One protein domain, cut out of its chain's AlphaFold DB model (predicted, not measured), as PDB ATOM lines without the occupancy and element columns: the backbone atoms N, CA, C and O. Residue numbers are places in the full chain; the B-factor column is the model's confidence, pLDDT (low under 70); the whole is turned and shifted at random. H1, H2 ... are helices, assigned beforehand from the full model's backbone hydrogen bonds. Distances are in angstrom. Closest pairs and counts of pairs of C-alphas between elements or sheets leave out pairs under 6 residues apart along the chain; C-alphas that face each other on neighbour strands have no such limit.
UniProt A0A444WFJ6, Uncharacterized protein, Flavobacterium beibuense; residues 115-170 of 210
ATOM      1  N   GLU A 115      38.900 -40.527 -38.206       80.00
ATOM      2  CA  GLU A 115      39.919 -40.979 -39.159       80.00
ATOM      3  C   GLU A 115      39.971 -40.075 -40.392       80.00
ATOM      4  O   GLU A 115      41.045 -39.671 -40.827       80.00
ATOM      5  N   PHE A 116      38.815 -39.688 -40.932       86.88
ATOM      6  CA  PHE A 116      38.774 -38.787 -42.079       86.88
ATOM      7  C   PHE A 116      39.331 -37.405 -41.723       86.88
ATOM      8  O   PHE A 116      40.116 -36.845 -42.488       86.88
ATOM      9  N   ALA A 117      38.985 -36.880 -40.544       83.38
ATOM     10  CA  ALA A 117      39.493 -35.594 -40.078       83.38
ATOM     11  C   ALA A 117      41.028 -35.582 -39.992       83.38
ATOM     12  O   ALA A 117      41.662 -34.639 -40.467       83.38
ATOM     13  N   THR A 118      41.642 -36.647 -39.462       86.56
ATOM     14  CA  THR A 118      43.110 -36.753 -39.402       86.56
ATOM     15  C   THR A 118      43.737 -36.832 -40.796       86.56
ATOM     16  O   THR A 118      44.697 -36.112 -41.072       86.56
ATOM     17  N   GLN A 119      43.165 -37.619 -41.714       88.38
ATOM     18  CA  GLN A 119      43.655 -37.715 -43.096       88.38
ATOM     19  C   GLN A 119      43.505 -36.399 -43.868       88.38
ATOM     20  O   GLN A 119      44.399 -36.009 -44.622       88.38
ATOM     21  N   TRP A 120      42.419 -35.662 -43.645       89.31
ATOM     22  CA  TRP A 120      42.220 -34.345 -44.242       89.31
ATOM     23  C   TRP A 120      43.234 -33.318 -43.726       89.31
ATOM     24  O   TRP A 120      43.771 -32.525 -44.503       89.31
ATOM     25  N   GLN A 121      43.564 -33.355 -42.433       88.44
ATOM     26  CA  GLN A 121      44.630 -32.518 -41.873       88.44
ATOM     27  C   GLN A 121      46.001 -32.872 -42.465       88.44
ATOM     28  O   GLN A 121      46.753 -31.976 -42.851       88.44
ATOM     29  N   LEU A 122      46.306 -34.163 -42.635       88.62
ATOM     30  CA  LEU A 122      47.525 -34.606 -43.322       88.62
ATOM     31  C   LEU A 122      47.589 -34.094 -44.767       88.62
ATOM     32  O   LEU A 122      48.633 -33.598 -45.189       88.62
ATOM     33  N   TRP A 123      46.474 -34.127 -45.499       90.94
ATOM     34  CA  TRP A 123      46.380 -33.559 -46.845       90.94
ATOM     35  C   TRP A 123      46.642 -32.049 -46.874       90.94
ATOM     36  O   TRP A 123      47.409 -31.572 -47.714       90.94
ATOM     37  N   LYS A 124      46.055 -31.284 -45.944       90.50
ATOM     38  CA  LYS A 124      46.316 -29.839 -45.822       90.50
ATOM     39  C   LYS A 124      47.793 -29.560 -45.549       90.50
ATOM     40  O   LYS A 124      48.387 -28.714 -46.216       90.50
ATOM     41  N   ASN A 125      48.403 -30.329 -44.651       87.25
ATOM     42  CA  ASN A 125      49.830 -30.236 -44.348       87.25
ATOM     43  C   ASN A 125      50.701 -30.557 -45.567       87.25
ATOM     44  O   ASN A 125      51.654 -29.834 -45.849       87.25
ATOM     45  N   TYR A 126      50.365 -31.613 -46.307       90.94
ATOM     46  CA  TYR A 126      51.037 -31.983 -47.549       90.94
ATOM     47  C   TYR A 126      50.949 -30.861 -48.594       90.94
ATOM     48  O   TYR A 126      51.966 -30.434 -49.139       90.94
ATOM     49  N   ARG A 127      49.748 -30.324 -48.834       90.19
ATOM     50  CA  ARG A 127      49.532 -29.219 -49.778       90.19
ATOM     51  C   ARG A 127      50.325 -27.970 -49.412       90.19
ATOM     52  O   ARG A 127      50.892 -27.325 -50.296       90.19
ATOM     53  N   HIS A 128      50.394 -27.646 -48.126       87.25
ATOM     54  CA  HIS A 128      51.192 -26.526 -47.652       87.25
ATOM     55  C   HIS A 128      52.692 -26.772 -47.870       87.25
ATOM     56  O   HIS A 128      53.375 -25.936 -48.457       87.25
ATOM     57  N   LYS A 129      53.203 -27.934 -47.449       86.38
ATOM     58  CA  LYS A 129      54.638 -28.251 -47.499       86.38
ATOM     59  C   LYS A 129      55.165 -28.410 -48.924       86.38
ATOM     60  O   LYS A 129      56.172 -27.799 -49.268       86.38
ATOM     61  N   GLU A 130      54.477 -29.189 -49.753       85.69
ATOM     62  CA  GLU A 130      54.954 -29.553 -51.093       85.69
ATOM     63  C   GLU A 130      54.556 -28.526 -52.156       85.69
ATOM     64  O   GLU A 130      55.335 -28.206 -53.051       85.69
ATOM     65  N   HIS A 131      53.349 -27.961 -52.052       84.62
ATOM     66  CA  HIS A 131      52.780 -27.096 -53.094       84.62
ATOM     67  C   HIS A 131      52.634 -25.633 -52.672       84.62
ATOM     68  O   HIS A 131      52.157 -24.828 -53.479       84.62
ATOM     69  N   ARG A 132      53.022 -25.284 -51.432       85.81
ATOM     70  CA  ARG A 132      52.875 -23.943 -50.829       85.81
ATOM     71  C   ARG A 132      51.461 -23.383 -50.969       85.81
ATOM     72  O   ARG A 132      51.271 -22.188 -51.182       85.81
ATOM     73  N   GLN A 133      50.466 -24.265 -50.910       81.62
ATOM     74  CA  GLN A 133      49.068 -23.930 -51.151       81.62
ATOM     75  C   GLN A 133      48.205 -24.281 -49.958       81.62
ATOM     76  O   GLN A 133      48.129 -25.437 -49.548       81.62
ATOM     77  N   ASN A 134      47.481 -23.272 -49.488       85.69
ATOM     78  CA  ASN A 134      46.536 -23.388 -48.390       85.69
ATOM     79  C   ASN A 134      45.137 -23.067 -48.912       85.69
ATOM     80  O   ASN A 134      44.982 -22.350 -49.903       85.69
ATOM     81  N   TYR A 135      44.115 -23.598 -48.246       84.69
ATOM     82  CA  TYR A 135      42.753 -23.110 -48.439       84.69
ATOM     83  C   TYR A 135      42.649 -21.768 -47.721       84.69
ATOM     84  O   TYR A 135      42.800 -21.704 -46.504       84.69
ATOM     85  N   HIS A 136      42.523 -20.689 -48.493       77.62
ATOM     86  CA  HIS A 136      42.526 -19.334 -47.944       77.62
ATOM     87  C   HIS A 136      41.164 -18.955 -47.364       77.62
ATOM     88  O   HIS A 136      41.102 -18.192 -46.405       77.62
ATOM     89  N   SER A 137      40.087 -19.512 -47.928       84.44
ATOM     90  CA  SER A 137      38.728 -19.294 -47.452       84.44
ATOM     91  C   SER A 137      38.037 -20.608 -47.064       84.44
ATOM     92  O   SER A 137      38.332 -21.661 -47.645       84.44
ATOM     93  N   PRO A 138      37.081 -20.559 -46.128       82.81
ATOM     94  CA  PRO A 138      36.227 -21.694 -45.787       82.81
ATOM     95  C   PRO A 138      35.443 -22.215 -46.993       82.81
ATOM     96  O   PRO A 138      35.274 -23.425 -47.121       82.81
ATOM     97  N   GLU A 139      35.019 -21.340 -47.921       83.25
ATOM     98  CA  GLU A 139      34.329 -21.794 -49.135       83.25
ATOM     99  C   GLU A 139      35.253 -22.640 -50.015       83.25
ATOM    100  O   GLU A 139      34.814 -23.631 -50.592       83.25
ATOM    101  N   SER A 140      36.546 -22.295 -50.084       84.75
ATOM    102  CA  SER A 140      37.525 -23.079 -50.843       84.75
ATOM    103  C   SER A 140      37.792 -24.453 -50.220       84.75
ATOM    104  O   SER A 140      37.983 -25.428 -50.948       84.75
ATOM    105  N   GLU A 141      37.761 -24.555 -48.887       88.62
ATOM    106  CA  GLU A 141      37.849 -25.841 -48.188       88.62
ATOM    107  C   GLU A 141      36.577 -26.669 -48.418       88.62
ATOM    108  O   GLU A 141      36.667 -27.848 -48.760       88.62
ATOM    109  N   GLN A 142      35.399 -26.041 -48.334       86.50
ATOM    110  CA  GLN A 142      34.114 -26.695 -48.580       86.50
ATOM    111  C   GLN A 142      33.987 -27.196 -50.025       86.50
ATOM    112  O   GLN A 142      33.511 -28.309 -50.246       86.50
ATOM    113  N   ALA A 143      34.446 -26.416 -51.007       87.31
ATOM    114  CA  ALA A 143      34.462 -26.814 -52.412       87.31
ATOM    115  C   ALA A 143      35.348 -28.049 -52.629       87.31
ATOM    116  O   ALA A 143      34.918 -29.012 -53.259       87.31
ATOM    117  N   ALA A 144      36.543 -28.073 -52.034       89.38
ATOM    118  CA  ALA A 144      37.439 -29.222 -52.134       89.38
ATOM    119  C   ALA A 144      36.871 -30.476 -51.447       89.38
ATOM    120  O   ALA A 144      37.041 -31.588 -51.945       89.38
ATOM    121  N   LEU A 145      36.167 -30.313 -50.324       88.81
ATOM    122  CA  LEU A 145      35.455 -31.408 -49.661       88.81
ATOM    123  C   LEU A 145      34.277 -31.923 -50.502       88.81
ATOM    124  O   LEU A 145      34.059 -33.133 -50.561       88.81
ATOM    125  N   ALA A 146      33.543 -31.037 -51.181       88.12
ATOM    126  CA  ALA A 146      32.461 -31.411 -52.092       88.12
ATOM    127  C   ALA A 146      32.981 -32.153 -53.335       88.12
ATOM    128  O   ALA A 146      32.403 -33.168 -53.739       88.12
ATOM    129  N   GLU A 147      34.103 -31.703 -53.906       89.44
ATOM    130  CA  GLU A 147      34.813 -32.407 -54.978       89.44
ATOM    131  C   GLU A 147      35.271 -33.789 -54.510       89.44
ATOM    132  O   GLU A 147      34.984 -34.788 -55.168       89.44
ATOM    133  N   LEU A 148      35.903 -33.879 -53.334       89.88
ATOM    134  CA  LEU A 148      36.331 -35.152 -52.760       89.88
ATOM    135  C   LEU A 148      35.152 -36.109 -52.564       89.88
ATOM    136  O   LEU A 148      35.266 -37.287 -52.884       89.88
ATOM    137  N   ASN A 149      34.021 -35.609 -52.064       88.81
ATOM    138  CA  ASN A 149      32.819 -36.410 -51.862       88.81
ATOM    139  C   ASN A 149      32.256 -36.950 -53.186       88.81
ATOM    140  O   ASN A 149      31.873 -38.118 -53.268       88.81
ATOM    141  N   SER A 150      32.269 -36.115 -54.229       88.75
ATOM    142  CA  SER A 150      31.845 -36.491 -55.581       88.75
ATOM    143  C   SER A 150      32.756 -37.573 -56.171       88.75
ATOM    144  O   SER A 150      32.269 -38.588 -56.666       88.75
ATOM    145  N   LEU A 151      34.077 -37.409 -56.041       87.62
ATOM    146  CA  LEU A 151      35.082 -38.375 -56.512       87.62
ATOM    147  C   LEU A 151      35.046 -39.693 -55.730       87.62
ATOM    148  O   LEU A 151      35.274 -40.764 -56.288       87.62
ATOM    149  N   ALA A 152      34.758 -39.620 -54.433       86.75
ATOM    150  CA  ALA A 152      34.660 -40.773 -53.550       86.75
ATOM    151  C   ALA A 152      33.320 -41.518 -53.667       86.75
ATOM    152  O   ALA A 152      33.154 -42.560 -53.031       86.75
ATOM    153  N   GLN A 153      32.371 -40.994 -54.454       84.69
ATOM    154  CA  GLN A 153      31.012 -41.525 -54.597       84.69
ATOM    155  C   GLN A 153      30.284 -41.658 -53.244       84.69
ATOM    156  O   GLN A 153      29.553 -42.619 -53.011       84.69
ATOM    157  N   GLY A 154      30.522 -40.717 -52.322       78.50
ATOM    158  CA  GLY A 154      29.938 -40.733 -50.975       78.50
ATOM    159  C   GLY A 154      30.523 -41.773 -50.011       78.50
ATOM    160  O   GLY A 154      29.990 -41.948 -48.917       78.50
ATOM    161  N   GLN A 155      31.596 -42.479 -50.389       82.50
ATOM    162  CA  GLN A 155      32.249 -43.477 -49.540       82.50
ATOM    163  C   GLN A 155      33.507 -42.909 -48.876       82.50
ATOM    164  O   GLN A 155      34.485 -42.562 -49.539       82.50
ATOM    165  N   GLN A 156      33.533 -42.898 -47.543       84.12
ATOM    166  CA  GLN A 156      34.663 -42.374 -46.767       84.12
ATOM    167  C   GLN A 156      35.985 -43.105 -47.059       84.12
ATOM    168  O   GLN A 156      37.040 -42.478 -47.148       84.12
ATOM    169  N   THR A 157      35.945 -44.429 -47.222       86.19
ATOM    170  CA  THR A 157      37.129 -45.255 -47.515       86.19
ATOM    171  C   THR A 157      37.774 -44.856 -48.839       86.19
ATOM    172  O   THR A 157      38.997 -44.719 -48.919       86.19
ATOM    173  N   ASN A 158      36.951 -44.579 -49.853       88.31
ATOM    174  CA  ASN A 158      37.415 -44.097 -51.145       88.31
ATOM    175  C   ASN A 158      38.030 -42.702 -51.020       88.31
ATOM    176  O   ASN A 158      39.101 -42.460 -51.568       88.31
ATOM    177  N   ALA A 159      37.406 -41.802 -50.255       88.81
ATOM    178  CA  ALA A 159      37.940 -40.462 -50.018       88.81
ATOM    179  C   ALA A 159      39.344 -40.517 -49.394       88.81
ATOM    180  O   ALA A 159      40.267 -39.879 -49.895       88.81
ATOM    181  N   ILE A 160      39.530 -41.334 -48.354       90.25
ATOM    182  CA  ILE A 160      40.836 -41.535 -47.709       90.25
ATOM    183  C   ILE A 160      41.853 -42.093 -48.714       90.25
ATOM    184  O   ILE A 160      42.961 -41.567 -48.833       90.25
ATOM    185  N   ALA A 161      41.476 -43.103 -49.499       90.75
ATOM    186  CA  ALA A 161      42.361 -43.673 -50.509       90.75
ATOM    187  C   ALA A 161      42.761 -42.653 -51.597       90.75
ATOM    188  O   ALA A 161      43.913 -42.664 -52.035       90.75
ATOM    189  N   ILE A 162      41.865 -41.736 -51.995       91.25
ATOM    190  CA  ILE A 162      42.177 -40.636 -52.930       91.25
ATOM    191  C   ILE A 162      43.248 -39.727 -52.333       91.25
ATOM    192  O   ILE A 162      44.219 -39.399 -53.016       91.25
ATOM    193  N   LEU A 163      43.111 -39.352 -51.056       91.38
ATOM    194  CA  LEU A 163      44.107 -38.528 -50.365       91.38
ATOM    195  C   LEU A 163      45.478 -39.213 -50.375       91.38
ATOM    196  O   LEU A 163      46.468 -38.604 -50.780       91.38
ATOM    197  N   HIS A 164      45.537 -40.496 -50.008       91.81
ATOM    198  CA  HIS A 164      46.782 -41.267 -50.051       91.81
ATOM    199  C   HIS A 164      47.364 -41.371 -51.464       91.81
ATOM    200  O   HIS A 164      48.576 -41.225 -51.630       91.81
ATOM    201  N   GLN A 165      46.531 -41.580 -52.488       92.81
ATOM    202  CA  GLN A 165      46.979 -41.626 -53.880       92.81
ATOM    203  C   GLN A 165      47.578 -40.285 -54.312       92.81
ATOM    204  O   GLN A 165      48.682 -40.268 -54.860       92.81
ATOM    205  N   SER A 166      46.888 -39.171 -54.066       91.94
ATOM    206  CA  SER A 166      47.376 -37.843 -54.442       91.94
ATOM    207  C   SER A 166      48.680 -37.498 -53.723       91.94
ATOM    208  O   SER A 166      49.629 -37.063 -54.377       91.94
ATOM    209  N   MET A 167      48.778 -37.773 -52.417       89.31
ATOM    210  CA  MET A 167      50.011 -37.562 -51.646       89.31
ATOM    211  C   MET A 167      51.157 -38.443 -52.156       89.31
ATOM    212  O   MET A 167      52.242 -37.942 -52.444       89.31
ATOM    213  N   GLY A 168      50.909 -39.741 -52.349       89.12
ATOM    214  CA  GLY A 168      51.918 -40.690 -52.829       89.12
ATOM    215  C   GLY A 168      52.378 -40.434 -54.268       89.12
ATOM    216  O   GLY A 168      53.464 -40.867 -54.653       89.12
ATOM    217  N   LYS A 169      51.573 -39.737 -55.078       88.69
ATOM    218  CA  LYS A 169      51.906 -39.361 -56.462       88.69
ATOM    219  C   LYS A 169      52.411 -37.931 -56.622       88.69
ATOM    220  O   LYS A 169      52.776 -37.564 -57.739       88.69
ATOM    221  N   GLY A 170      52.464 -37.132 -55.560       87.75
ATOM    222  CA  GLY A 170      52.958 -35.761 -55.663       87.75
ATOM    223  C   GLY A 170      51.945 -34.776 -56.267       87.75
ATOM    224  O   GLY A 170      52.340 -33.743 -56.807       87.75
TER     225      GLY A 170
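This is residues 115 to 170 of the 210 residues of an uncharacterized protein of Flavobacterium beibuense (UniProt A0A444WFJ6). Picture an open triangle of three helices: H1 and H3 lie side by side and run the same way, while H2 stands off from H1 and makes a corner with H3 where residues 148 to 151 come to Ala 159. Residues 132 to 137 bridge the open side, from the end of H1 to the beginning of H2, and a gap is left between H1 and H2. The printed part has 56 residues, with three named helices in the order H1, H2, H3 and no named strand; the class is all helix. The whole is compact, with a radius of gyration of the C-alphas of 10.8 A, and its C-alphas span 28 by 26 by 18 A.

Find C-alpha 115 at (39.919, -40.979, -39.159); from there H1, residues 115 to 131, runs 23.5 A to C-alpha 131 at (52.780, -27.096, -53.094). Residues 132 to 137 follow, and H2, residues 138 to 151, is 19.9 A from first to last C-alpha. After residues 152 to 155 look for H3, residues 156 to 169, which runs 20.0 A and ends with C-alpha 169 at (51.906, -39.361, -56.462). Gly 170 is the last printed residue.

Start with H1 and H3, which touch, with 8 pairs of C-alphas within 8 A. Their closest C-alphas are those of Trp 123 and Leu 163, 6.5 A apart. Their lines stand at a shallow tilt of 22 degrees, and the two helices run the same way. Next look at H2 and H3, which only just touch, with 3 pairs of C-alphas within 8 A. H2 touches H3 with residues 148 to 151 alone, and H3 touches H2 with residue 159 alone; the closest C-alphas of the two helices are those of Leu 148 and Ala 159, 6.2 A apart. The lines of H2 and H3 are about perpendicular, at 78 degrees. H1 and H2 are apart, though they follow each other in the chain. In the backbones of H1, H2 and H3 you will find every O i to N i+4 pair within hydrogen-bond range.

The two C-alphas farthest apart are those of Arg 132 and Gln 155, at 28.4 A. From the first printed C-alpha, Glu 115, to the last, Gly 170, the distance is 21.7 A. The printed part has no cut. The link from H1 to H2 is short, with 6 residues, and the link from H2 to H3 is tight, with 4 residues. Read the B-factor column for the model's confidence: the mean pLDDT of the printed part is 87.2, and no printed residue is under 70.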